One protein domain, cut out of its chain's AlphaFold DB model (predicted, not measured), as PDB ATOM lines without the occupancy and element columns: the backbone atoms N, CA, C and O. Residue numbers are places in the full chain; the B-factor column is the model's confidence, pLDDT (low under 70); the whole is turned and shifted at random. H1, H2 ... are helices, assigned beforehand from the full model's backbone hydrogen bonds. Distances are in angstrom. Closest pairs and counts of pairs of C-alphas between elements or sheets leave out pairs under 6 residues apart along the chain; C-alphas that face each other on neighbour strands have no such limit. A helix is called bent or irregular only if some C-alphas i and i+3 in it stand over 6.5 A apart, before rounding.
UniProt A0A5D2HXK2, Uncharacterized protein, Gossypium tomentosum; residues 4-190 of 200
ATOM      1  N   VAL A   4      27.616 159.617 292.486       65.94
ATOM      2  CA  VAL A   4      26.975 160.868 292.051       65.94
ATOM      3  C   VAL A   4      25.485 160.863 292.379       65.94
ATOM      4  O   VAL A   4      24.992 161.838 292.932       65.94
ATOM      5  N   GLU A   5      24.786 159.753 292.118       69.88
ATOM      6  CA  GLU A   5      23.390 159.578 292.546       69.88
ATOM      7  C   GLU A   5      23.263 159.708 294.072       69.88
ATOM      8  O   GLU A   5      22.345 160.361 294.554       69.88
ATOM      9  N   PHE A   6      24.211 159.141 294.829       72.38
ATOM     10  CA  PHE A   6      24.257 159.275 296.285       72.38
ATOM     11  C   PHE A   6      24.410 160.720 296.742       72.38
ATOM     12  O   PHE A   6      23.624 161.181 297.560       72.38
ATOM     13  N   VAL A   7      25.424 161.423 296.230       72.25
ATOM     14  CA  VAL A   7      25.715 162.800 296.641       72.25
ATOM     15  C   VAL A   7      24.534 163.708 296.330       72.25
ATOM     16  O   VAL A   7      24.172 164.522 297.173       72.25
ATOM     17  N   PHE A   8      23.891 163.520 295.176       74.31
ATOM     18  CA  PHE A   8      22.681 164.255 294.832       74.31
ATOM     19  C   PHE A   8      21.531 163.961 295.798       74.31
ATOM     20  O   PHE A   8      20.938 164.890 296.335       74.31
ATOM     21  N   ILE A   9      21.234 162.681 296.057       75.62
ATOM     22  CA  ILE A   9      20.166 162.292 296.990       75.62
ATOM     23  C   ILE A   9      20.446 162.863 298.379       75.62
ATOM     24  O   ILE A   9      19.561 163.464 298.977       75.62
ATOM     25  N   LEU A  10      21.674 162.726 298.876       75.81
ATOM     26  CA  LEU A  10      22.058 163.236 300.185       75.81
ATOM     27  C   LEU A  10      21.925 164.761 300.259       75.81
ATOM     28  O   LEU A  10      21.372 165.270 301.228       75.81
ATOM     29  N   HIS A  11      22.392 165.484 299.239       76.25
ATOM     30  CA  HIS A  11      22.268 166.939 299.174       76.25
ATOM     31  C   HIS A  11      20.800 167.371 299.137       76.25
ATOM     32  O   HIS A  11      20.380 168.153 299.983       76.25
ATOM     33  N   PHE A  12      19.998 166.774 298.250       76.50
ATOM     34  CA  PHE A  12      18.561 167.024 298.166       76.50
ATOM     35  C   PHE A  12      17.863 166.792 299.510       76.50
ATOM     36  O   PHE A  12      17.056 167.605 299.947       76.50
ATOM     37  N   MET A  13      18.193 165.699 300.199       76.88
ATOM     38  CA  MET A  13      17.621 165.403 301.507       76.88
ATOM     39  C   MET A  13      18.031 166.429 302.564       76.88
ATOM     40  O   MET A  13      17.179 166.841 303.341       76.88
ATOM     41  N   ILE A  14      19.294 166.864 302.594       75.56
ATOM     42  CA  ILE A  14      19.768 167.897 303.529       75.56
ATOM     43  C   ILE A  14      19.017 169.214 303.315       75.56
ATOM     44  O   ILE A  14      18.516 169.777 304.286       75.56
ATOM     45  N   GLU A  15      18.881 169.665 302.067       78.44
ATOM     46  CA  GLU A  15      18.151 170.897 301.742       78.44
ATOM     47  C   GLU A  15      16.672 170.796 302.143       78.44
ATOM     48  O   GLU A  15      16.130 171.674 302.815       78.44
ATOM     49  N   MET A  16      16.026 169.666 301.838       74.50
ATOM     50  CA  MET A  16      14.644 169.420 302.253       74.50
ATOM     51  C   MET A  16      14.489 169.401 303.778       74.50
ATOM     52  O   MET A  16      13.509 169.934 304.296       74.50
ATOM     53  N   LEU A  17      15.438 168.810 304.515       74.88
ATOM     54  CA  LEU A  17      15.431 168.859 305.979       74.88
ATOM     55  C   LEU A  17      15.563 170.305 306.487       74.88
ATOM     56  O   LEU A  17      14.891 170.656 307.455       74.88
ATOM     57  N   GLY A  18      16.380 171.135 305.829       76.88
ATOM     58  CA  GLY A  18      16.563 172.552 306.149       76.88
ATOM     59  C   GLY A  18      15.281 173.370 305.996       76.88
ATOM     60  O   GLY A  18      14.847 174.004 306.957       76.88
ATOM     61  N   ILE A  19      14.622 173.276 304.836       74.25
ATOM     62  CA  ILE A  19      13.344 173.959 304.566       74.25
ATOM     63  C   ILE A  19      12.290 173.556 305.605       74.25
ATOM     64  O   ILE A  19      11.572 174.394 306.156       74.25
ATOM     65  N   ILE A  20      12.191 172.257 305.900       71.75
ATOM     66  CA  ILE A  20      11.192 171.762 306.847       71.75
ATOM     67  C   ILE A  20      11.505 172.206 308.287       71.75
ATOM     68  O   ILE A  20      10.582 172.549 309.029       71.75
ATOM     69  N   ASP A  21      12.776 172.262 308.686       73.69
ATOM     70  CA  ASP A  21      13.184 172.779 309.997       73.69
ATOM     71  C   ASP A  21      12.870 174.277 310.152       73.69
ATOM     72  O   ASP A  21      12.353 174.689 311.195       73.69
ATOM     73  N   GLU A  22      13.098 175.095 309.118       76.00
ATOM     74  CA  GLU A  22      12.709 176.513 309.133       76.00
ATOM     75  C   GLU A  22      11.200 176.696 309.328       76.00
ATOM     76  O   GLU A  22      10.768 177.501 310.158       76.00
ATOM     77  N   LEU A  23      10.391 175.887 308.642       70.00
ATOM     78  CA  LEU A  23       8.938 175.879 308.804       70.00
ATOM     79  C   LEU A  23       8.518 175.459 310.217       70.00
ATOM     80  O   LEU A  23       7.684 176.118 310.841       70.00
ATOM     81  N   CYS A  24       9.115 174.395 310.764       69.94
ATOM     82  CA  CYS A  24       8.860 173.971 312.142       69.94
ATOM     83  C   CYS A  24       9.230 175.064 313.159       69.94
ATOM     84  O   CYS A  24       8.473 175.307 314.104       69.94
ATOM     85  N   LYS A  25      10.353 175.768 312.954       72.25
ATOM     86  CA  LYS A  25      10.775 176.907 313.787       72.25
ATOM     87  C   LYS A  25       9.816 178.088 313.690       72.25
ATOM     88  O   LYS A  25       9.477 178.657 314.728       72.25
ATOM     89  N   ALA A  26       9.361 178.442 312.486       70.12
ATOM     90  CA  ALA A  26       8.378 179.506 312.275       70.12
ATOM     91  C   ALA A  26       7.059 179.218 313.016       70.12
ATOM     92  O   ALA A  26       6.419 180.131 313.537       70.12
ATOM     93  N   LEU A  27       6.710 177.936 313.145       68.19
ATOM     94  CA  LEU A  27       5.565 177.440 313.911       68.19
ATOM     95  C   LEU A  27       5.856 177.230 315.412       68.19
ATOM     96  O   LEU A  27       4.997 176.739 316.140       68.19
ATOM     97  N   GLN A  28       7.054 177.597 315.890       67.50
ATOM     98  CA  GLN A  28       7.533 177.412 317.270       67.50
ATOM     99  C   GLN A  28       7.483 175.959 317.773       67.50
ATOM    100  O   GLN A  28       7.415 175.701 318.978       67.50
ATOM    101  N   TYR A  29       7.554 174.993 316.862       64.75
ATOM    102  CA  TYR A  29       7.386 173.584 317.175       64.75
ATOM    103  C   TYR A  29       8.754 172.909 317.345       64.75
ATOM    104  O   TYR A  29       9.547 172.840 316.409       64.75
ATOM    105  N   LYS A  30       9.057 172.408 318.551       62.19
ATOM    106  CA  LYS A  30      10.304 171.678 318.845       62.19
ATOM    107  C   LYS A  30      10.026 170.195 318.992       62.19
ATOM    108  O   LYS A  30       9.122 169.807 319.728       62.19
ATOM    109  N   SER A  31      10.860 169.364 318.375       65.19
ATOM    110  CA  SER A  31      10.835 167.931 318.628       65.19
ATOM    111  C   SER A  31      12.189 167.370 319.000       65.19
ATOM    112  O   SER A  31      13.166 167.499 318.266       65.19
ATOM    113  N   GLN A  32      12.172 166.641 320.109       74.19
ATOM    114  CA  GLN A  32      13.292 165.846 320.566       74.19
ATOM    115  C   GLN A  32      13.649 164.706 319.596       74.19
ATOM    116  O   GLN A  32      14.826 164.430 319.420       74.19
ATOM    117  N   ASP A  33      12.675 164.091 318.921       71.25
ATOM    118  CA  ASP A  33      12.928 162.945 318.031       71.25
ATOM    119  C   ASP A  33      13.730 163.341 316.786       71.25
ATOM    120  O   ASP A  33      14.614 162.609 316.366       71.25
ATOM    121  N   ILE A  34      13.476 164.531 316.225       70.38
ATOM    122  CA  ILE A  34      14.254 165.048 315.084       70.38
ATOM    123  C   ILE A  34      15.680 165.364 315.530       70.38
ATOM    124  O   ILE A  34      16.635 165.028 314.836       70.38
ATOM    125  N   LEU A  35      15.826 165.991 316.702       73.06
ATOM    126  CA  LEU A  35      17.142 166.265 317.271       73.06
ATOM    127  C   LEU A  35      17.930 164.971 317.479       73.06
ATOM    128  O   LEU A  35      19.119 164.953 317.186       73.06
ATOM    129  N   ASN A  36      17.276 163.897 317.920       79.25
ATOM    130  CA  ASN A  36      17.922 162.599 318.077       79.25
ATOM    131  C   ASN A  36      18.422 162.057 316.723       79.25
ATOM    132  O   ASN A  36      19.603 161.744 316.615       79.25
ATOM    133  N   GLU A  37      17.590 162.048 315.673       76.69
ATOM    134  CA  GLU A  37      17.990 161.584 314.328       76.69
ATOM    135  C   GLU A  37      19.163 162.401 313.745       76.69
ATOM    136  O   GLU A  37      20.112 161.846 313.186       76.69
ATOM    137  N   VAL A  38      19.141 163.730 313.909       75.31
ATOM    138  CA  VAL A  38      20.213 164.623 313.428       75.31
ATOM    139  C   VAL A  38      21.505 164.434 314.227       75.31
ATOM    140  O   VAL A  38      22.596 164.430 313.653       75.31
ATOM    141  N   VAL A  39      21.406 164.263 315.549       81.62
ATOM    142  CA  VAL A  39      22.564 163.997 316.413       81.62
ATOM    143  C   VAL A  39      23.198 162.656 316.063       81.62
ATOM    144  O   VAL A  39      24.420 162.590 315.940       81.62
ATOM    145  N   GLU A  40      22.405 161.608 315.847       80.19
ATOM    146  CA  GLU A  40      22.907 160.299 315.423       80.19
ATOM    147  C   GLU A  40      23.670 160.387 314.098       80.19
ATOM    148  O   GLU A  40      24.784 159.869 313.992       80.19
ATOM    149  N   LEU A  41      23.127 161.109 313.111       79.19
ATOM    150  CA  LEU A  41      23.799 161.337 311.832       79.19
ATOM    151  C   LEU A  41      25.135 162.075 312.005       79.19
ATOM    152  O   LEU A  41      26.134 161.713 311.379       79.19
ATOM    153  N   LEU A  42      25.174 163.089 312.874       82.12
ATOM    154  CA  LEU A  42      26.389 163.848 313.161       82.12
ATOM    155  C   LEU A  42      27.451 162.979 313.845       82.12
ATOM    156  O   LEU A  42      28.619 163.012 313.451       82.12
ATOM    157  N   VAL A  43      27.046 162.178 314.836       84.69
ATOM    158  CA  VAL A  43      27.928 161.219 315.517       84.69
ATOM    159  C   VAL A  43      28.499 160.235 314.497       84.69
ATOM    160  O   VAL A  43      29.715 160.047 314.441       84.69
ATOM    161  N   PHE A  44      27.656 159.693 313.620       84.69
ATOM    162  CA  PHE A  44      28.079 158.767 312.576       84.69
ATOM    163  C   PHE A  44      29.073 159.391 311.593       84.69
ATOM    164  O   PHE A  44      30.127 158.818 311.305       84.69
ATOM    165  N   SER A  45      28.781 160.608 311.129       83.56
ATOM    166  CA  SER A  45      29.675 161.359 310.250       83.56
ATOM    167  C   SER A  45      31.018 161.650 310.901       83.56
ATOM    168  O   SER A  45      32.043 161.552 310.231       83.56
ATOM    169  N   SER A  46      31.027 161.993 312.188       86.19
ATOM    170  CA  SER A  46      32.265 162.276 312.913       86.19
ATOM    171  C   SER A  46      33.133 161.031 313.120       86.19
ATOM    172  O   SER A  46      34.354 161.140 313.114       86.19
ATOM    173  N   ALA A  47      32.519 159.850 313.241       88.75
ATOM    174  CA  ALA A  47      33.238 158.585 313.354       88.75
ATOM    175  C   ALA A  47      33.848 158.144 312.011       88.75
ATOM    176  O   ALA A  47      34.967 157.634 311.976       88.75
ATOM    177  N   LEU A  48      33.129 158.358 310.902       86.50
ATOM    178  CA  LEU A  48      33.592 158.017 309.551       86.50
ATOM    179  C   LEU A  48      34.642 158.980 308.997       86.50
ATOM    180  O   LEU A  48      35.511 158.563 308.231       86.50
ATOM    181  N   VAL A  49      34.539 160.261 309.347       86.31
ATOM    182  CA  VAL A  49      35.453 161.320 308.909       86.31
ATOM    183  C   VAL A  49      35.928 162.085 310.146       86.31
ATOM    184  O   VAL A  49      35.414 163.167 310.451       86.31
ATOM    185  N   PRO A  50      36.877 161.515 310.909       80.88
ATOM    186  CA  PRO A  50      37.391 162.161 312.101       80.88
ATOM    187  C   PRO A  50      38.204 163.387 311.715       80.88
ATOM    188  O   PRO A  50      38.870 163.432 310.675       80.88
ATOM    189  N   ARG A  51      38.203 164.375 312.607       73.00
ATOM    190  CA  ARG A  51      39.108 165.519 312.492       73.00
ATOM    191  C   ARG A  51      40.560 165.019 312.650       73.00
ATOM    192  O   ARG A  51      40.798 163.958 313.216       73.00
ATOM    193  N   ASP A  52      41.522 165.750 312.087       77.19
ATOM    194  CA  ASP A  52      42.967 165.460 312.171       77.19
ATOM    195  C   ASP A  52      43.485 164.229 311.397       77.19
ATOM    196  O   ASP A  52      44.229 163.402 311.930       77.19
ATOM    197  N   ASN A  53      43.188 164.145 310.094       75.56
ATOM    198  CA  ASN A  53      43.756 163.143 309.174       75.56
ATOM    199  C   ASN A  53      43.504 161.691 309.623       75.56
ATOM    200  O   ASN A  53      44.418 160.865 309.590       75.56
ATOM    201  N   TYR A  54      42.277 161.383 310.055       81.88
ATOM    202  CA  TYR A  54      41.867 160.029 310.449       81.88
ATOM    203  C   TYR A  54      42.622 159.440 311.657       81.88
ATOM    204  O   TYR A  54      42.492 158.250 311.934       81.88
ATOM    205  N   LYS A  55      43.371 160.247 312.424       79.38
ATOM    206  CA  LYS A  55      44.065 159.781 313.642       79.38
ATOM    207  C   LYS A  55      43.111 159.233 314.698       79.38
ATOM    208  O   LYS A  55      43.438 158.250 315.357       79.38
ATOM    209  N   ASP A  56      41.939 159.847 314.804       84.44
ATOM    210  CA  ASP A  56      40.893 159.450 315.744       84.44
ATOM    211  C   ASP A  56      39.912 158.437 315.135       84.44
ATOM    212  O   ASP A  56      38.908 158.094 315.758       84.44
ATOM    213  N   PHE A  57      40.178 157.937 313.921       87.75
ATOM    214  CA  PHE A  57      39.350 156.897 313.323       87.75
ATOM    215  C   PHE A  57      39.478 155.616 314.141       87.75
ATOM    216  O   PHE A  57      40.583 155.116 314.360       87.75
ATOM    217  N   ARG A  58      38.343 155.065 314.571       86.94
ATOM    218  CA  ARG A  58      38.291 153.829 315.350       86.94
ATOM    219  C   ARG A  58      37.217 152.916 314.791       86.94
ATOM    220  O   ARG A  58      36.026 153.206 314.909       86.94
ATOM    221  N   ALA A  59      37.645 151.786 314.234       87.31
ATOM    222  CA  ALA A  59      36.739 150.760 313.726       87.31
ATOM    223  C   ALA A  59      35.715 150.316 314.787       87.31
ATOM    224  O   ALA A  59      34.530 150.187 314.481       87.31
ATOM    225  N   GLU A  60      36.134 150.168 316.053       88.31
ATOM    226  CA  GLU A  60      35.227 149.847 317.162       88.31
ATOM    227  C   GLU A  60      34.070 150.832 317.321       88.31
ATOM    228  O   GLU A  60      32.970 150.402 317.665       88.31
ATOM    229  N   ASP A  61      34.304 152.128 317.126       88.81
ATOM    230  CA  ASP A  61      33.276 153.135 317.373       88.81
ATOM    231  C   ASP A  61      32.212 153.076 316.268       88.81
ATOM    232  O   ASP A  61      31.022 153.067 316.574       88.81
ATOM    233  N   ILE A  62      32.609 152.868 315.007       87.50
ATOM    234  CA  ILE A  62      31.661 152.608 313.908       87.50
ATOM    235  C   ILE A  62      30.912 151.293 314.139       87.50
ATOM    236  O   ILE A  62      29.692 151.256 314.006       87.50
ATOM    237  N   CYS A  63      31.600 150.214 314.529       86.81
ATOM    238  CA  CYS A  63      30.940 148.939 314.816       86.81
ATOM    239  C   CYS A  63      29.912 149.049 315.950       86.81
ATOM    240  O   CYS A  63      28.861 148.417 315.867       86.81
ATOM    241  N   LYS A  64      30.190 149.837 316.996       87.19
ATOM    242  CA  LYS A  64      29.222 150.107 318.069       87.19
ATOM    243  C   LYS A  64      28.015 150.867 317.547       87.19
ATOM    244  O   LYS A  64      26.909 150.394 317.738       87.19
ATOM    245  N   LEU A  65      28.223 151.955 316.804       84.19
ATOM    246  CA  LEU A  65      27.122 152.714 316.203       84.19
ATOM    247  C   LEU A  65      26.258 151.822 315.298       84.19
ATOM    248  O   LEU A  65      25.035 151.852 315.378       84.19
ATOM    249  N   MET A  66      26.879 150.956 314.495       82.38
ATOM    250  CA  MET A  66      26.147 149.985 313.675       82.38
ATOM    251  C   MET A  66      25.340 148.987 314.517       82.38
ATOM    252  O   MET A  66      24.217 148.643 314.156       82.38
ATOM    253  N   ASN A  67      25.881 148.555 315.654       81.81
ATOM    254  CA  ASN A  67      25.188 147.683 316.602       81.81
ATOM    255  C   ASN A  67      24.164 148.405 317.483       81.81
ATOM    256  O   ASN A  67      23.345 147.735 318.090       81.81
ATOM    257  N   ASP A  68      24.195 149.723 317.597       79.06
ATOM    258  CA  ASP A  68      23.209 150.454 318.393       79.06
ATOM    259  C   ASP A  68      22.014 150.866 317.520       79.06
ATOM    260  O   ASP A  68      20.875 150.877 317.986       79.06
ATOM    261  N   PHE A  69      22.256 151.134 316.233       72.19
ATOM    262  CA  PHE A  69      21.265 151.730 315.336       72.19
ATOM    263  C   PHE A  69      20.766 150.808 314.212       72.19
ATOM    264  O   PHE A  69      19.632 150.977 313.772       72.19
ATOM    265  N   TYR A  70      21.551 149.812 313.782       70.62
ATOM    266  CA  TYR A  70      21.296 149.031 312.554       70.62
ATOM    267  C   TYR A  70      21.368 147.509 312.777       70.62
ATOM    268  O   TYR A  70      21.711 146.742 311.874       70.62
ATOM    269  N   LEU A  71      21.054 147.039 313.995       60.22
ATOM    270  CA  LEU A  71      21.185 145.626 314.407       60.22
ATOM    271  C   LEU A  71      20.532 144.613 313.466       60.22
ATOM    272  O   LEU A  71      20.989 143.469 313.429       60.22
ATOM    273  N   ASN A  72      19.481 145.025 312.753       67.12
ATOM    274  CA  ASN A  72      18.657 144.153 311.920       67.12
ATOM    275  C   ASN A  72      19.098 144.106 310.451       67.12
ATOM    276  O   ASN A  72      18.695 143.187 309.740       67.12
ATOM    277  N   ASP A  73      19.941 145.038 310.002       72.94
ATOM    278  CA  ASP A  73      20.299 145.155 308.580       72.94
ATOM    279  C   ASP A  73      21.513 144.298 308.199       72.94
ATOM    280  O   ASP A  73      21.839 144.146 307.014       72.94
ATOM    281  N   PHE A  74      22.183 143.724 309.206       80.25
ATOM    282  CA  PHE A  74      23.401 142.939 309.056       80.25
ATOM    283  C   PHE A  74      23.352 141.658 309.886       80.25
ATOM    284  O   PHE A  74      23.060 141.663 311.082       80.25
ATOM    285  N   THR A  75      23.728 140.550 309.257       86.62
ATOM    286  CA  THR A  75      23.997 139.274 309.926       86.62
ATOM    287  C   THR A  75      25.253 139.355 310.799       86.62
ATOM    288  O   THR A  75      26.145 140.175 310.576       86.62
ATOM    289  N   GLU A  76      25.393 138.445 311.766       84.62
ATOM    290  CA  GLU A  76      26.594 138.369 312.617       84.62
ATOM    291  C   GLU A  76      27.889 138.163 311.809       84.62
ATOM    292  O   GLU A  76      28.942 138.709 312.143       84.62
ATOM    293  N   GLN A  77      27.810 137.428 310.696       87.31
ATOM    294  CA  GLN A  77      28.945 137.244 309.793       87.31
ATOM    295  C   GLN A  77      29.312 138.542 309.059       87.31
ATOM    296  O   GLN A  77      30.496 138.858 308.926       87.31
ATOM    297  N   GLU A  78      28.319 139.307 308.601       87.19
ATOM    298  CA  GLU A  78      28.543 140.617 307.982       87.19
ATOM    299  C   GLU A  78      29.163 141.603 308.972       87.19
ATOM    300  O   GLU A  78      30.102 142.304 308.608       87.19
ATOM    301  N   LYS A  79      28.720 141.606 310.236       85.69
ATOM    302  CA  LYS A  79      29.303 142.446 311.296       85.69
ATOM    303  C   LYS A  79      30.780 142.131 311.534       85.69
ATOM    304  O   LYS A  79      31.597 143.045 311.648       85.69
ATOM    305  N   LEU A  80      31.148 140.847 311.557       87.19
ATOM    306  CA  LEU A  80      32.548 140.432 311.690       87.19
ATOM    307  C   LEU A  80      33.387 140.889 310.488       87.19
ATOM    308  O   LEU A  80      34.475 141.437 310.660       87.19
ATOM    309  N   HIS A  81      32.881 140.681 309.272       88.31
ATOM    310  CA  HIS A  81      33.591 141.073 308.056       88.31
ATOM    311  C   HIS A  81      33.730 142.596 307.936       88.31
ATOM    312  O   HIS A  81      34.780 143.098 307.540       88.31
ATOM    313  N   MET A  82      32.690 143.331 308.332       88.62
ATOM    314  CA  MET A  82      32.688 144.785 308.422       88.62
ATOM    315  C   MET A  82      33.798 145.279 309.345       88.62
ATOM    316  O   MET A  82      34.563 146.150 308.942       88.62
ATOM    317  N   LYS A  83      33.941 144.692 310.541       89.62
ATOM    318  CA  LYS A  83      35.017 145.058 311.470       89.62
ATOM    319  C   LYS A  83      36.399 144.901 310.832       89.62
ATOM    320  O   LYS A  83      37.176 145.847 310.825       89.62
ATOM    321  N   ILE A  84      36.662 143.746 310.222       90.81
ATOM    322  CA  ILE A  84      37.942 143.468 309.550       90.81
ATOM    323  C   ILE A  84      38.213 144.490 308.433       90.81
ATOM    324  O   ILE A  84      39.336 144.966 308.279       90.81
ATOM    325  N   GLN A  85      37.192 144.850 307.648       92.56
ATOM    326  CA  GLN A  85      37.347 145.874 306.613       92.56
ATOM    327  C   GLN A  85      37.635 147.259 307.189       92.56
ATOM    328  O   GLN A  85      38.473 147.966 306.636       92.56
ATOM    329  N   LEU A  86      36.968 147.645 308.278       91.19
ATOM    330  CA  LEU A  86      37.193 148.929 308.939       91.19
ATOM    331  C   LEU A  86      38.602 149.019 309.539       91.19
ATOM    332  O   LEU A  86      39.234 150.063 309.408       91.19
ATOM    333  N   ASP A  87      39.127 147.926 310.097       91.12
ATOM    334  CA  ASP A  87      40.510 147.855 310.590       91.12
ATOM    335  C   ASP A  87      41.524 148.069 309.450       91.12
ATOM    336  O   ASP A  87      42.482 148.835 309.578       91.12
ATOM    337  N   HIS A  88      41.297 147.443 308.291       91.31
ATOM    338  CA  HIS A  88      42.134 147.667 307.109       91.31
ATOM    339  C   HIS A  88      41.999 149.087 306.555       91.31
ATOM    340  O   HIS A  88      42.996 149.682 306.146       91.31
ATOM    341  N   PHE A  89      40.782 149.634 306.533       90.75
ATOM    342  CA  PHE A  89      40.542 151.002 306.091       90.75
ATOM    343  C   PHE A  89      41.222 152.016 307.011       90.75
ATOM    344  O   PHE A  89      41.790 152.978 306.515       90.75
ATOM    345  N   GLN A  90      41.239 151.791 308.325       88.75
ATOM    346  CA  GLN A  90      41.922 152.668 309.278       88.75
ATOM    347  C   GLN A  90      43.417 152.814 308.949       88.75
ATOM    348  O   GLN A  90      43.956 153.922 308.964       88.75
ATOM    349  N   LEU A  91      44.082 151.707 308.602       87.38
ATOM    350  CA  LEU A  91      45.489 151.721 308.190       87.38
ATOM    351  C   LEU A  91      45.693 152.447 306.852       87.38
ATOM    352  O   LEU A  91      46.634 153.227 306.716       87.38
ATOM    353  N   ASP A  92      44.810 152.214 305.880       88.88
ATOM    354  CA  ASP A  92      44.869 152.842 304.554       88.88
ATOM    355  C   ASP A  92      44.566 154.350 304.616       88.88
ATOM    356  O   ASP A  92      45.303 155.162 304.060       88.88
ATOM    357  N   ALA A  93      43.550 154.759 305.377       86.06
ATOM    358  CA  ALA A  93      43.185 156.157 305.591       86.06
ATOM    359  C   ALA A  93      44.318 156.957 306.245       86.06
ATOM    360  O   ALA A  93      44.561 158.107 305.876       86.06
ATOM    361  N   TYR A  94      45.073 156.330 307.149       83.19
ATOM    362  CA  TYR A  94      46.258 156.946 307.739       83.19
ATOM    363  C   TYR A  94      47.404 157.135 306.730       83.19
ATOM    364  O   TYR A  94      48.202 158.058 306.877       83.19
ATOM    365  N   GLN A  95      47.506 156.301 305.693       85.56
ATOM    366  CA  GLN A  95      48.610 156.337 304.724       85.56
ATOM    367  C   GLN A  95      48.270 157.098 303.432       85.56
ATOM    368  O   GLN A  95      49.159 157.669 302.796       85.56
ATOM    369  N   SER A  96      46.999 157.129 303.028       85.06
ATOM    370  CA  SER A  96      46.548 157.733 301.773       85.06
ATOM    371  C   SER A  96      46.365 159.244 301.907       85.06
ATOM    372  O   SER A  96      45.456 159.737 302.575       85.06
ATOM    373  N   THR A  97      47.188 159.998 301.175       84.62
ATOM    374  CA  THR A  97      47.068 161.465 301.106       84.62
ATOM    375  C   THR A  97      45.755 161.941 300.476       84.62
ATOM    376  O   THR A  97      45.355 163.078 300.712       84.62
ATOM    377  N   GLU A  98      45.077 161.117 299.668       85.56
ATOM    378  CA  GLU A  98      43.748 161.435 299.138       85.56
ATOM    379  C   GLU A  98      42.656 161.305 300.199       85.56
ATOM    380  O   GLU A  98      41.805 162.187 300.279       85.56
ATOM    381  N   LEU A  99      42.687 160.247 301.020       85.12
ATOM    382  CA  LEU A  99      41.703 160.047 302.091       85.12
ATOM    383  C   LEU A  99      41.838 161.119 303.172       85.12
ATOM    384  O   LEU A  99      40.835 161.685 303.583       85.12
ATOM    385  N   GLN A 100      43.064 161.502 303.536       85.62
ATOM    386  CA  GLN A 100      43.302 162.575 304.510       85.62
ATOM    387  C   GLN A 100      42.752 163.947 304.089       85.62
ATOM    388  O   GLN A 100      42.575 164.815 304.938       85.62
ATOM    389  N   LYS A 101      42.496 164.170 302.792       84.19
ATOM    390  CA  LYS A 101      41.892 165.419 302.302       84.19
ATOM    391  C   LYS A 101      40.377 165.451 302.480       84.19
ATOM    392  O   LYS A 101      39.806 166.531 302.378       84.19
ATOM    393  N   ALA A 102      39.734 164.304 302.693       86.75
ATOM    394  CA  ALA A 102      38.300 164.252 302.916       86.75
ATOM    395  C   ALA A 102      37.976 164.763 304.325       86.75
ATOM    396  O   ALA A 102      38.408 164.193 305.323       86.75
ATOM    397  N   SER A 103      37.211 165.848 304.383       84.81
ATOM    398  CA  SER A 103      36.737 166.494 305.609       84.81
ATOM    399  C   SER A 103      35.237 166.296 305.844       84.81
ATOM    400  O   SER A 103      34.742 166.519 306.949       84.81
ATOM    401  N   THR A 104      34.511 165.833 304.824       85.44
ATOM    402  CA  THR A 104      33.077 165.524 304.879       85.44
ATOM    403  C   THR A 104      32.784 164.121 304.343       85.44
ATOM    404  O   THR A 104      33.566 163.572 303.564       85.44
ATOM    405  N   ILE A 105      31.626 163.541 304.703       83.81
ATOM    406  CA  ILE A 105      31.151 162.269 304.115       83.81
ATOM    407  C   ILE A 105      31.108 162.362 302.584       83.81
ATOM    408  O   ILE A 105      31.519 161.426 301.905       83.81
ATOM    409  N   VAL A 106      30.648 163.490 302.036       82.56
ATOM    410  CA  VAL A 106      30.551 163.700 300.584       82.56
ATOM    411  C   VAL A 106      31.926 163.600 299.927       82.56
ATOM    412  O   VAL A 106      32.090 162.896 298.929       82.56
ATOM    413  N   GLU A 107      32.932 164.261 300.496       86.12
ATOM    414  CA  GLU A 107      34.308 164.178 300.005       86.12
ATOM    415  C   GLU A 107      34.872 162.763 300.152       86.12
ATOM    416  O   GLU A 107      35.513 162.272 299.222       86.12
ATOM    417  N   LEU A 108      34.576 162.071 301.258       87.75
ATOM    418  CA  LEU A 108      34.962 160.674 301.448       87.75
ATOM    419  C   LEU A 108      34.364 159.785 300.347       87.75
ATOM    420  O   LEU A 108      35.107 159.043 299.706       87.75
ATOM    421  N   CYS A 109      33.067 159.900 300.046       84.81
ATOM    422  CA  CYS A 109      32.424 159.168 298.947       84.81
ATOM    423  C   CYS A 109      33.112 159.427 297.607       84.81
ATOM    424  O   CYS A 109      33.357 158.503 296.832       84.81
ATOM    425  N   GLN A 110      33.429 160.692 297.323       84.75
ATOM    426  CA  GLN A 110      34.100 161.066 296.084       84.75
ATOM    427  C   GLN A 110      35.510 160.481 296.003       84.75
ATOM    428  O   GLN A 110      35.911 160.027 294.931       84.75
ATOM    429  N   VAL A 111      36.267 160.487 297.103       88.06
ATOM    430  CA  VAL A 111      37.599 159.876 297.153       88.06
ATOM    431  C   VAL A 111      37.487 158.369 296.949       88.06
ATOM    432  O   VAL A 111      38.171 157.844 296.073       88.06
ATOM    433  N   LEU A 112      36.584 157.690 297.661       87.81
ATOM    434  CA  LEU A 112      36.370 156.247 297.528       87.81
ATOM    435  C   LEU A 112      36.011 155.845 296.092       87.81
ATOM    436  O   LEU A 112      36.586 154.887 295.565       87.81
ATOM    437  N   ALA A 113      35.139 156.617 295.440       84.38
ATOM    438  CA  ALA A 113      34.764 156.407 294.048       84.38
ATOM    439  C   ALA A 113      35.941 156.645 293.086       84.38
ATOM    440  O   ALA A 113      36.195 155.828 292.203       84.38
ATOM    441  N   LYS A 114      36.703 157.733 293.273       85.88
ATOM    442  CA  LYS A 114      37.861 158.074 292.424       85.88
ATOM    443  C   LYS A 114      38.996 157.062 292.547       85.88
ATOM    444  O   LYS A 114      39.624 156.734 291.545       85.88
ATOM    445  N   THR A 115      39.269 156.571 293.753       86.00
ATOM    446  CA  THR A 115      40.358 155.615 294.004       86.00
ATOM    447  C   THR A 115      39.927 154.158 293.833       86.00
ATOM    448  O   THR A 115      40.699 153.265 294.165       86.00
ATOM    449  N   ASN A 116      38.695 153.905 293.371       85.19
ATOM    450  CA  ASN A 116      38.085 152.575 293.286       85.19
ATOM    451  C   ASN A 116      38.090 151.799 294.624       85.19
ATOM    452  O   ASN A 116      38.017 150.570 294.658       85.19
ATOM    453  N   LYS A 117      38.171 152.524 295.748       86.69
ATOM    454  CA  LYS A 117      38.206 151.953 297.101       86.69
ATOM    455  C   LYS A 117      36.819 151.494 297.554       86.69
ATOM    456  O   LYS A 117      36.745 150.615 298.404       86.69
ATOM    457  N   SER A 118      35.742 151.975 296.926       85.06
ATOM    458  CA  SER A 118      34.382 151.442 297.111       85.06
ATOM    459  C   SER A 118      34.286 149.935 296.833       85.06
ATOM    460  O   SER A 118      33.554 149.226 297.514       85.06
ATOM    461  N   SER A 119      35.053 149.413 295.867       85.50
ATOM    462  CA  SER A 119      35.099 147.969 295.588       85.50
ATOM    463  C   SER A 119      36.012 147.194 296.541       85.50
ATOM    464  O   SER A 119      35.815 145.996 296.725       85.50
ATOM    465  N   ILE A 120      37.008 147.861 297.131       88.06
ATOM    466  CA  ILE A 120      37.945 147.265 298.099       88.06
ATOM    467  C   ILE A 120      37.283 147.156 299.478       88.06
ATOM    468  O   ILE A 120      37.460 146.156 300.171       88.06
ATOM    469  N   TYR A 121      36.477 148.155 299.842       90.19
ATOM    470  CA  TYR A 121      35.769 148.243 301.117       90.19
ATOM    471  C   TYR A 121      34.243 148.271 300.915       90.19
ATOM    472  O   TYR A 121      33.596 149.269 301.240       90.19
ATOM    473  N   PRO A 122      33.628 147.197 300.380       87.50
ATOM    474  CA  PRO A 122      32.200 147.178 300.063       87.50
ATOM    475  C   PRO A 122      31.291 147.347 301.288       87.50
ATOM    476  O   PRO A 122      30.181 147.855 301.146       87.50
ATOM    477  N   PHE A 123      31.727 146.959 302.494       86.38
ATOM    478  CA  PHE A 123      30.934 147.200 303.705       86.38
ATOM    479  C   PHE A 123      30.983 148.663 304.123       86.38
ATOM    480  O   PHE A 123      29.943 149.224 304.447       86.38
ATOM    481  N   LEU A 124      32.156 149.297 304.056       87.06
ATOM    482  CA  LEU A 124      32.282 150.734 304.293       87.06
ATOM    483  C   LEU A 124      31.443 151.524 303.282       87.06
ATOM    484  O   LEU A 124      30.701 152.421 303.668       87.06
ATOM    485  N   ASP A 125      31.515 151.153 302.002       86.06
ATOM    486  CA  ASP A 125      30.706 151.764 300.950       86.06
ATOM    487  C   ASP A 125      29.208 151.601 301.242       86.06
ATOM    488  O   ASP A 125      28.475 152.587 301.261       86.06
ATOM    489  N   ARG A 126      28.754 150.388 301.583       85.31
ATOM    490  CA  ARG A 126      27.356 150.132 301.963       85.31
ATOM    491  C   ARG A 126      26.921 150.980 303.158       85.31
ATOM    492  O   ARG A 126      25.840 151.551 303.115       85.31
ATOM    493  N   ILE A 127      27.749 151.083 304.193       83.81
ATOM    494  CA  ILE A 127      27.472 151.874 305.396       83.81
ATOM    495  C   ILE A 127      27.298 153.355 305.061       83.81
ATOM    496  O   ILE A 127      26.308 153.971 305.454       83.81
ATOM    497  N   ILE A 128      28.250 153.917 304.314       83.62
ATOM    498  CA  ILE A 128      28.254 155.331 303.939       83.62
ATOM    499  C   ILE A 128      27.021 155.680 303.100       83.62
ATOM    500  O   ILE A 128      26.507 156.789 303.207       83.62
ATOM    501  N   HIS A 129      26.529 154.741 302.293       80.56
ATOM    502  CA  HIS A 129      25.326 154.949 301.500       80.56
ATOM    503  C   HIS A 129      24.034 154.723 302.290       80.56
ATOM    504  O   HIS A 129      23.073 155.458 302.092       80.56
ATOM    505  N   LEU A 130      23.986 153.716 303.163       78.94
ATOM    506  CA  LEU A 130      22.764 153.321 303.862       78.94
ATOM    507  C   LEU A 130      22.408 154.302 304.982       78.94
ATOM    508  O   LEU A 130      21.304 154.837 305.010       78.94
ATOM    509  N   VAL A 131      23.366 154.583 305.866       77.56
ATOM    510  CA  VAL A 131      23.115 155.295 307.125       77.56
ATOM    511  C   VAL A 131      22.604 156.726 306.912       77.56
ATOM    512  O   VAL A 131      21.567 157.074 307.480       77.56
ATOM    513  N   PRO A 132      23.245 157.572 306.081       76.00
ATOM    514  CA  PRO A 132      22.776 158.939 305.880       76.00
ATOM    515  C   PRO A 132      21.400 158.999 305.224       76.00
ATOM    516  O   PRO A 132      20.585 159.844 305.585       76.00
ATOM    517  N   ILE A 133      21.137 158.082 304.291       76.19
ATOM    518  CA  ILE A 133      19.862 158.001 303.587       76.19
ATOM    519  C   ILE A 133      18.761 157.598 304.559       76.19
ATOM    520  O   ILE A 133      17.787 158.329 304.704       76.19
ATOM    521  N   GLU A 134      18.905 156.471 305.254       79.12
ATOM    522  CA  GLU A 134      17.865 155.984 306.162       79.12
ATOM    523  C   GLU A 134      17.536 156.998 307.256       79.12
ATOM    524  O   GLU A 134      16.360 157.235 307.538       79.12
ATOM    525  N   ARG A 135      18.548 157.676 307.805       77.00
ATOM    526  CA  ARG A 135      18.349 158.696 308.840       77.00
ATOM    527  C   ARG A 135      17.702 159.958 308.323       77.00
ATOM    528  O   ARG A 135      16.749 160.445 308.931       77.00
ATOM    529  N   ALA A 136      18.141 160.454 307.173       74.94
ATOM    530  CA  ALA A 136      17.487 161.596 306.567       74.94
ATOM    531  C   ALA A 136      16.029 161.261 306.183       74.94
ATOM    532  O   ALA A 136      15.145 162.091 306.380       74.94
ATOM    533  N   PHE A 137      15.736 160.029 305.744       77.00
ATOM    534  CA  PHE A 137      14.368 159.577 305.471       77.00
ATOM    535  C   PHE A 137      13.541 159.451 306.754       77.00
ATOM    536  O   PHE A 137      12.373 159.842 306.752       77.00
ATOM    537  N   SER A 138      14.119 158.944 307.846       80.19
ATOM    538  CA  SER A 138      13.453 158.871 309.154       80.19
ATOM    539  C   SER A 138      13.088 160.267 309.660       80.19
ATOM    540  O   SER A 138      11.915 160.547 309.923       80.19
ATOM    541  N   ALA A 139      14.060 161.184 309.685       76.44
ATOM    542  CA  ALA A 139      13.845 162.578 310.065       76.44
ATOM    543  C   ALA A 139      12.780 163.245 309.178       76.44
ATOM    544  O   ALA A 139      11.839 163.859 309.686       76.44
ATOM    545  N   MET A 140      12.856 163.049 307.858       78.19
ATOM    546  CA  MET A 140      11.866 163.561 306.912       78.19
ATOM    547  C   MET A 140      10.471 162.977 307.174       78.19
ATOM    548  O   MET A 140       9.487 163.715 307.160       78.19
ATOM    549  N   LYS A 141      10.350 161.680 307.471       81.50
ATOM    550  CA  LYS A 141       9.070 161.031 307.798       81.50
ATOM    551  C   LYS A 141       8.459 161.591 309.080       81.50
ATOM    552  O   LYS A 141       7.260 161.867 309.129       81.50
ATOM    553  N   ILE A 142       9.276 161.782 310.111       76.19
ATOM    554  CA  ILE A 142       8.851 162.388 311.376       76.19
ATOM    555  C   ILE A 142       8.335 163.810 311.130       76.19
ATOM    556  O   ILE A 142       7.272 164.183 311.630       76.19
ATOM    557  N   MET A 143       9.053 164.600 310.333       73.69
ATOM    558  CA  MET A 143       8.657 165.975 310.039       73.69
ATOM    559  C   MET A 143       7.419 166.075 309.149       73.69
ATOM    560  O   MET A 143       6.513 166.844 309.451       73.69
ATOM    561  N   THR A 144       7.332 165.267 308.095       71.81
ATOM    562  CA  THR A 144       6.166 165.229 307.195       71.81
ATOM    563  C   THR A 144       4.902 164.774 307.919       71.81
ATOM    564  O   THR A 144       3.860 165.399 307.755       71.81
ATOM    565  N   THR A 145       4.991 163.766 308.793       77.06
ATOM    566  CA  THR A 145       3.865 163.351 309.654       77.06
ATOM    567  C   THR A 145       3.377 164.511 310.525       77.06
ATOM    568  O   THR A 145       2.182 164.695 310.723       77.06
ATOM    569  N   ARG A 146       4.294 165.339 311.032       70.81
ATOM    570  CA  ARG A 146       3.933 166.486 311.874       70.81
ATOM    571  C   ARG A 146       3.341 167.637 311.098       70.81
ATOM    572  O   ARG A 146       2.337 168.180 311.540       70.81
ATOM    573  N   LEU A 147       3.932 167.988 309.959       71.12
ATOM    574  CA  LEU A 147       3.343 168.970 309.057       71.12
ATOM    575  C   LEU A 147       1.937 168.536 308.660       71.12
ATOM    576  O   LEU A 147       1.036 169.357 308.709       71.12
ATOM    577  N   HIS A 148       1.722 167.251 308.375       72.38
ATOM    578  CA  HIS A 148       0.388 166.741 308.084       72.38
ATOM    579  C   HIS A 148      -0.585 166.944 309.253       72.38
ATOM    580  O   HIS A 148      -1.664 167.484 309.028       72.38
ATOM    581  N   ASN A 149      -0.192 166.602 310.485       71.94
ATOM    582  CA  ASN A 149      -1.025 166.832 311.672       71.94
ATOM    583  C   ASN A 149      -1.320 168.327 311.910       71.94
ATOM    584  O   ASN A 149      -2.349 168.667 312.479       71.94
ATOM    585  N   ILE A 150      -0.421 169.226 311.493       68.31
ATOM    586  CA  ILE A 150      -0.620 170.682 311.571       68.31
ATOM    587  C   ILE A 150      -1.514 171.171 310.423       68.31
ATOM    588  O   ILE A 150      -2.348 172.039 310.626       68.31
ATOM    589  N   MET A 151      -1.364 170.615 309.222       66.12
ATOM    590  CA  MET A 151      -2.188 170.923 308.049       66.12
ATOM    591  C   MET A 151      -3.613 170.367 308.157       66.12
ATOM    592  O   MET A 151      -4.472 170.759 307.376       66.12
ATOM    593  N   GLU A 152      -3.874 169.461 309.099       68.56
ATOM    594  CA  GLU A 152      -5.233 169.055 309.471       68.56
ATOM    595  C   GLU A 152      -5.990 170.198 310.188       68.56
ATOM    596  O   GLU A 152      -7.217 170.179 310.269       68.56
ATOM    597  N   ASP A 153      -5.275 171.241 310.639       69.56
ATOM    598  CA  ASP A 153      -5.844 172.547 310.978       69.56
ATOM    599  C   ASP A 153      -6.070 173.367 309.687       69.56
ATOM    600  O   ASP A 153      -5.136 173.915 309.083       69.56
ATOM    601  N   ASP A 154      -7.336 173.443 309.260       64.94
ATOM    602  CA  ASP A 154      -7.790 174.096 308.020       64.94
ATOM    603  C   ASP A 154      -7.278 175.540 307.854       64.94
ATOM    604  O   ASP A 154      -7.097 176.017 306.728       64.94
ATOM    605  N   PHE A 155      -7.016 176.256 308.953       63.62
ATOM    606  CA  PHE A 155      -6.556 177.643 308.904       63.62
ATOM    607  C   PHE A 155      -5.072 177.762 308.523       63.62
ATOM    608  O   PHE A 155      -4.687 178.687 307.805       63.62
ATOM    609  N   LEU A 156      -4.229 176.825 308.965       65.50
ATOM    610  CA  LEU A 156      -2.780 176.854 308.726       65.50
ATOM    611  C   LEU A 156      -2.382 176.138 307.428       65.50
ATOM    612  O   LEU A 156      -1.397 176.521 306.796       65.50
ATOM    613  N   SER A 157      -3.180 175.161 306.994       68.00
ATOM    614  CA  SER A 157      -2.982 174.362 305.779       68.00
ATOM    615  C   SER A 157      -2.650 175.192 304.531       68.00
ATOM    616  O   SER A 157      -1.589 175.028 303.926       68.00
ATOM    617  N   THR A 158      -3.516 176.148 304.177       68.81
ATOM    618  CA  THR A 158      -3.381 176.914 302.922       68.81
ATOM    619  C   THR A 158      -2.155 177.834 302.935       68.81
ATOM    620  O   THR A 158      -1.493 178.011 301.912       68.81
ATOM    621  N   TYR A 159      -1.819 178.402 304.097       70.06
ATOM    622  CA  TYR A 159      -0.640 179.256 304.260       70.06
ATOM    623  C   TYR A 159       0.664 178.447 304.189       70.06
ATOM    624  O   TYR A 159       1.621 178.868 303.537       70.06
ATOM    625  N   LEU A 160       0.692 177.270 304.820       69.88
ATOM    626  CA  LEU A 160       1.874 176.410 304.874       69.88
ATOM    627  C   LEU A 160       2.208 175.783 303.522       69.88
ATOM    628  O   LEU A 160       3.380 175.762 303.152       69.88
ATOM    629  N   VAL A 161       1.204 175.342 302.756       72.75
ATOM    630  CA  VAL A 161       1.416 174.812 301.398       72.75
ATOM    631  C   VAL A 161       2.070 175.863 300.505       72.75
ATOM    632  O   VAL A 161       3.102 175.583 299.902       72.75
ATOM    633  N   GLY A 162       1.548 177.093 300.489       74.31
ATOM    634  CA  GLY A 162       2.117 178.167 299.670       74.31
ATOM    635  C   GLY A 162       3.543 178.558 300.077       74.31
ATOM    636  O   GLY A 162       4.360 178.884 299.217       74.31
ATOM    637  N   HIS A 163       3.874 178.502 301.373       73.50
ATOM    638  CA  HIS A 163       5.239 178.752 301.844       73.50
ATOM    639  C   HIS A 163       6.198 177.628 301.433       73.50
ATOM    640  O   HIS A 163       7.290 177.912 300.951       73.50
ATOM    641  N   ILE A 164       5.791 176.365 301.584       71.56
ATOM    642  CA  ILE A 164       6.588 175.201 301.167       71.56
ATOM    643  C   ILE A 164       6.847 175.244 299.660       71.56
ATOM    644  O   ILE A 164       7.988 175.107 299.229       71.56
ATOM    645  N   GLU A 165       5.805 175.468 298.857       74.31
ATOM    646  CA  GLU A 165       5.925 175.552 297.398       74.31
ATOM    647  C   GLU A 165       6.880 176.668 296.973       74.31
ATOM    648  O   GLU A 165       7.699 176.473 296.074       74.31
ATOM    649  N   LYS A 166       6.809 177.826 297.639       80.44
ATOM    650  CA  LYS A 166       7.695 178.957 297.364       80.44
ATOM    651  C   LYS A 166       9.153 178.651 297.717       80.44
ATOM    652  O   LYS A 166      10.012 178.929 296.886       80.44
ATOM    653  N   GLU A 167       9.430 178.104 298.900       75.50
ATOM    654  CA  GLU A 167      10.799 177.761 299.328       75.50
ATOM    655  C   GLU A 167      11.416 176.698 298.408       75.50
ATOM    656  O   GLU A 167      12.519 176.876 297.900       75.50
ATOM    657  N   ILE A 168      10.662 175.642 298.073       72.69
ATOM    658  CA  ILE A 168      11.121 174.613 297.127       72.69
ATOM    659  C   ILE A 168      11.409 175.222 295.748       72.69
ATOM    660  O   ILE A 168      12.413 174.877 295.126       72.69
ATOM    661  N   ALA A 169      10.556 176.127 295.257       76.00
ATOM    662  CA  ALA A 169      10.753 176.783 293.963       76.00
ATOM    663  C   ALA A 169      11.941 177.763 293.944       76.00
ATOM    664  O   ALA A 169      12.450 178.074 292.864       76.00
ATOM    665  N   GLN A 170      12.363 178.272 295.105       79.88
ATOM    666  CA  GLN A 170      13.555 179.109 295.239       79.88
ATOM    667  C   GLN A 170      14.835 178.272 295.261       79.88
ATOM    668  O   GLN A 170      15.791 178.635 294.577       79.88
ATOM    669  N   GLU A 171      14.827 177.155 295.988       74.44
ATOM    670  CA  GLU A 171      16.014 176.315 296.165       74.44
ATOM    671  C   GLU A 171      16.271 175.403 294.954       74.44
ATOM    672  O   GLU A 171      17.407 175.216 294.518       74.44
ATOM    673  N   PHE A 172      15.212 174.879 294.328       74.44
ATOM    674  CA  PHE A 172      15.326 173.925 293.226       74.44
ATOM    675  C   PHE A 172      14.789 174.490 291.908       74.44
ATOM    676  O   PHE A 172      13.582 174.531 291.663       74.44
ATOM    677  N   SER A 173      15.693 174.851 290.990       77.62
ATOM    678  CA  SER A 173      15.297 175.196 289.619       77.62
ATOM    679  C   SER A 173      15.072 173.945 288.765       77.62
ATOM    680  O   SER A 173      15.812 172.959 288.854       77.62
ATOM    681  N   ALA A 174      14.075 174.002 287.875       71.75
ATOM    682  CA  ALA A 174      13.806 172.927 286.922       71.75
ATOM    683  C   ALA A 174      15.044 172.600 286.067       71.75
ATOM    684  O   ALA A 174      15.323 171.430 285.817       71.75
ATOM    685  N   ASP A 175      15.825 173.614 285.686       73.31
ATOM    686  CA  ASP A 175      17.053 173.440 284.907       73.31
ATOM    687  C   ASP A 175      18.160 172.727 285.700       73.31
ATOM    688  O   ASP A 175      18.864 171.893 285.127       73.31
ATOM    689  N   SER A 176      18.284 172.987 287.009       71.25
ATOM    690  CA  SER A 176      19.231 172.273 287.879       71.25
ATOM    691  C   SER A 176      18.854 170.797 287.997       71.25
ATOM    692  O   SER A 176      19.683 169.928 287.729       71.25
ATOM    693  N   ILE A 177      17.576 170.504 288.273       69.12
ATOM    694  CA  ILE A 177      17.058 169.129 288.354       69.12
ATOM    695  C   ILE A 177      17.284 168.397 287.024       69.12
ATOM    696  O   ILE A 177      17.798 167.278 286.995       69.12
ATOM    697  N   ILE A 178      16.934 169.028 285.900       71.56
ATOM    698  CA  ILE A 178      17.106 168.447 284.566       71.56
ATOM    699  C   ILE A 178      18.592 168.197 284.272       71.56
ATOM    700  O   ILE A 178      18.943 167.115 283.796       71.56
ATOM    701  N   GLY A 179      19.469 169.157 284.578       72.31
ATOM    702  CA  GLY A 179      20.917 169.029 284.407       72.31
ATOM    703  C   GLY A 179      21.494 167.833 285.166       72.31
ATOM    704  O   GLY A 179      22.251 167.040 284.596       72.31
ATOM    705  N   GLU A 180      21.068 167.641 286.411       66.38
ATOM    706  CA  GLU A 180      21.481 166.514 287.248       66.38
ATOM    707  C   GLU A 180      20.988 165.170 286.694       66.38
ATOM    708  O   GLU A 180      21.764 164.219 286.550       66.38
ATOM    709  N   PHE A 181      19.727 165.110 286.254       64.44
ATOM    710  CA  PHE A 181      19.158 163.932 285.592       64.44
ATOM    711  C   PHE A 181      19.930 163.542 284.321       64.44
ATOM    712  O   PHE A 181      20.119 162.351 284.034       64.44
ATOM    713  N   TYR A 182      20.415 164.523 283.554       67.31
ATOM    714  CA  TYR A 182      21.261 164.269 282.387       67.31
ATOM    715  C   TYR A 182      22.646 163.730 282.770       67.31
ATOM    716  O   TYR A 182      23.144 162.818 282.100       67.31
ATOM    717  N   LEU A 183      23.255 164.227 283.852       66.56
ATOM    718  CA  LEU A 183      24.527 163.709 284.375       66.56
ATOM    719  C   LEU A 183      24.395 162.250 284.839       66.56
ATOM    720  O   LEU A 183      25.224 161.414 284.466       66.56
ATOM    721  N   MET A 184      23.310 161.920 285.547       62.00
ATOM    722  CA  MET A 184      22.998 160.552 285.985       62.00
ATOM    723  C   MET A 184      22.815 159.598 284.796       62.00
ATOM    724  O   MET A 184      23.348 158.485 284.789       62.00
ATOM    725  N   LYS A 185      22.113 160.028 283.735       59.09
ATOM    726  CA  LYS A 185      21.973 159.216 282.515       59.09
ATOM    727  C   LYS A 185      23.302 159.020 281.793       59.09
ATOM    728  O   LYS A 185      23.590 157.902 281.377       59.09
ATOM    729  N   LYS A 186      24.130 160.060 281.656       57.69
ATOM    730  CA  LYS A 186      25.405 159.988 280.919       57.69
ATOM    731  C   LYS A 186      26.377 158.957 281.512       57.69
ATOM    732  O   LYS A 186      27.110 158.326 280.753       57.69
ATOM    733  N   GLN A 187      26.337 158.730 282.826       54.19
ATOM    734  CA  GLN A 187      27.146 157.699 283.492       54.19
ATOM    735  C   GLN A 187      26.652 156.265 283.236       54.19
ATOM    736  O   GLN A 187      27.467 155.348 283.177       54.19
ATOM    737  N   ARG A 188      25.352 156.049 282.989       48.28
ATOM    738  CA  ARG A 188      24.815 154.718 282.641       48.28
ATOM    739  C   ARG A 188      25.093 154.294 281.189       48.28
ATOM    740  O   ARG A 188      25.026 153.108 280.892       48.28
ATOM    741  N   VAL A 189      25.433 155.225 280.288       47.53
ATOM    742  CA  VAL A 189      25.647 154.946 278.845       47.53
ATOM    743  C   VAL A 189      27.109 154.583 278.504       47.53
ATOM    744  O   VAL A 189      27.425 154.299 277.352       47.53
ATOM    745  N   GLN A 190      28.035 154.536 279.473       47.12
ATOM    746  CA  GLN A 190      29.453 154.246 279.186       47.12
ATOM    747  C   GLN A 190      29.808 152.767 278.934       47.12
ATOM    748  O   GLN A 190      30.939 152.489 278.534       47.12
TER     749      GLN A 190
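Overview. This is residues 4 to 190 of the 200 residues of an uncharacterized protein of Gossypium tomentosum (UniProt A0A5D2HXK2). One long helix, H7, runs through the domain, with H1 and H2 packed along it; H3 and H4 fold back in turn after H2, and H4 crosses the first end of H7, where H5 and H6 also lie. At the other end of H7 the chain turns sharply into H8, which folds back toward H1, and H9 follows as a last arm close to the start of H1. The printed part has 187 residues with nine named helices, H1 to H9 in order, and no named strand: the class is all helix. It is only just compact, close to loose, with a radius of gyration of the C-alphas of 19.1 A, and spans 58 by 39 by 31 A.

Along the chain. H1, residues 4 to 26, begins at C-alpha 4 (26.975, 160.868, 292.051) and is 33.2 A long. H2 is residues 32 to 48, 24.4 A; H3 residues 59 to 69; H4 residues 76 to 95, 29.5 A; H5 residues 105 to 114; H6 residues 117 to 120. H7, residues 122 to 151, is 42.5 A long and ends at C-alpha 151 (-2.188, 170.923, 308.049). H7 is neither bent nor irregular, but only just: C-alphas 129 and 132 are 6.5 A apart. H8, residues 154 to 171, 26.7 A, is only just irregular: C-alphas 155 and 158 are 6.8 A apart. H9, residues 174 to 188, 21.7 A, ends at C-alpha 188 (24.815, 154.718, 282.641).

Arrangement. H7 is the hub, touching six helices. With residues 129 to 143 alone it touches H1, the same way at a shallow tilt of 29 degrees; the closest C-alphas, Met 13 and Ala 136, are 6.3 A apart. With residues 131 to 143 alone it touches H2, opposite ways at a shallow tilt of 16 degrees, closest at the C-alphas of Ile 34 and Ala 139, 5.6 A. H2 and H3 are a helical hairpin, closest at the C-alphas of Ala 47 and Ile 62, 6.2 A, and so are H3 and H4, at those of Ala 59 and Leu 86, 5.1 A. H4 touches H7, only just about perpendicular at 72 degrees, closest at the C-alphas of Met 82 and Phe 123, 5.6 A. H5 touches H7 at the C-alphas of Ile 105 and Ile 128, 7.5 A. H6 and H8 touch H7 only at the corner, H6 only just, with 3 pairs of C-alphas within 8 A. H1, H5, H7 and H8 form an up and down bundle, each running against the one before it. H9 is close to but not clearly touching H1, at the C-alphas of Glu 5 and Met 184, 6.6 A, and H7 and H9 are apart. Every O i to N i+4 pair is within hydrogen-bond range in H1 to H5, against 24 of 26 in H7, 12 of 14 in H8 and 10 of 11 in H9; H6 is too short for such a pair.

Size, cuts and confidence. The C-alphas farthest apart, those of Gln 95 and Phe 155, are 59.3 A apart. The printed part has no cut, and no link is long. Mean pLDDT of the printed part is 77.8; 32 residues are under 70, among them residues 150 to 158 and 180 to 190.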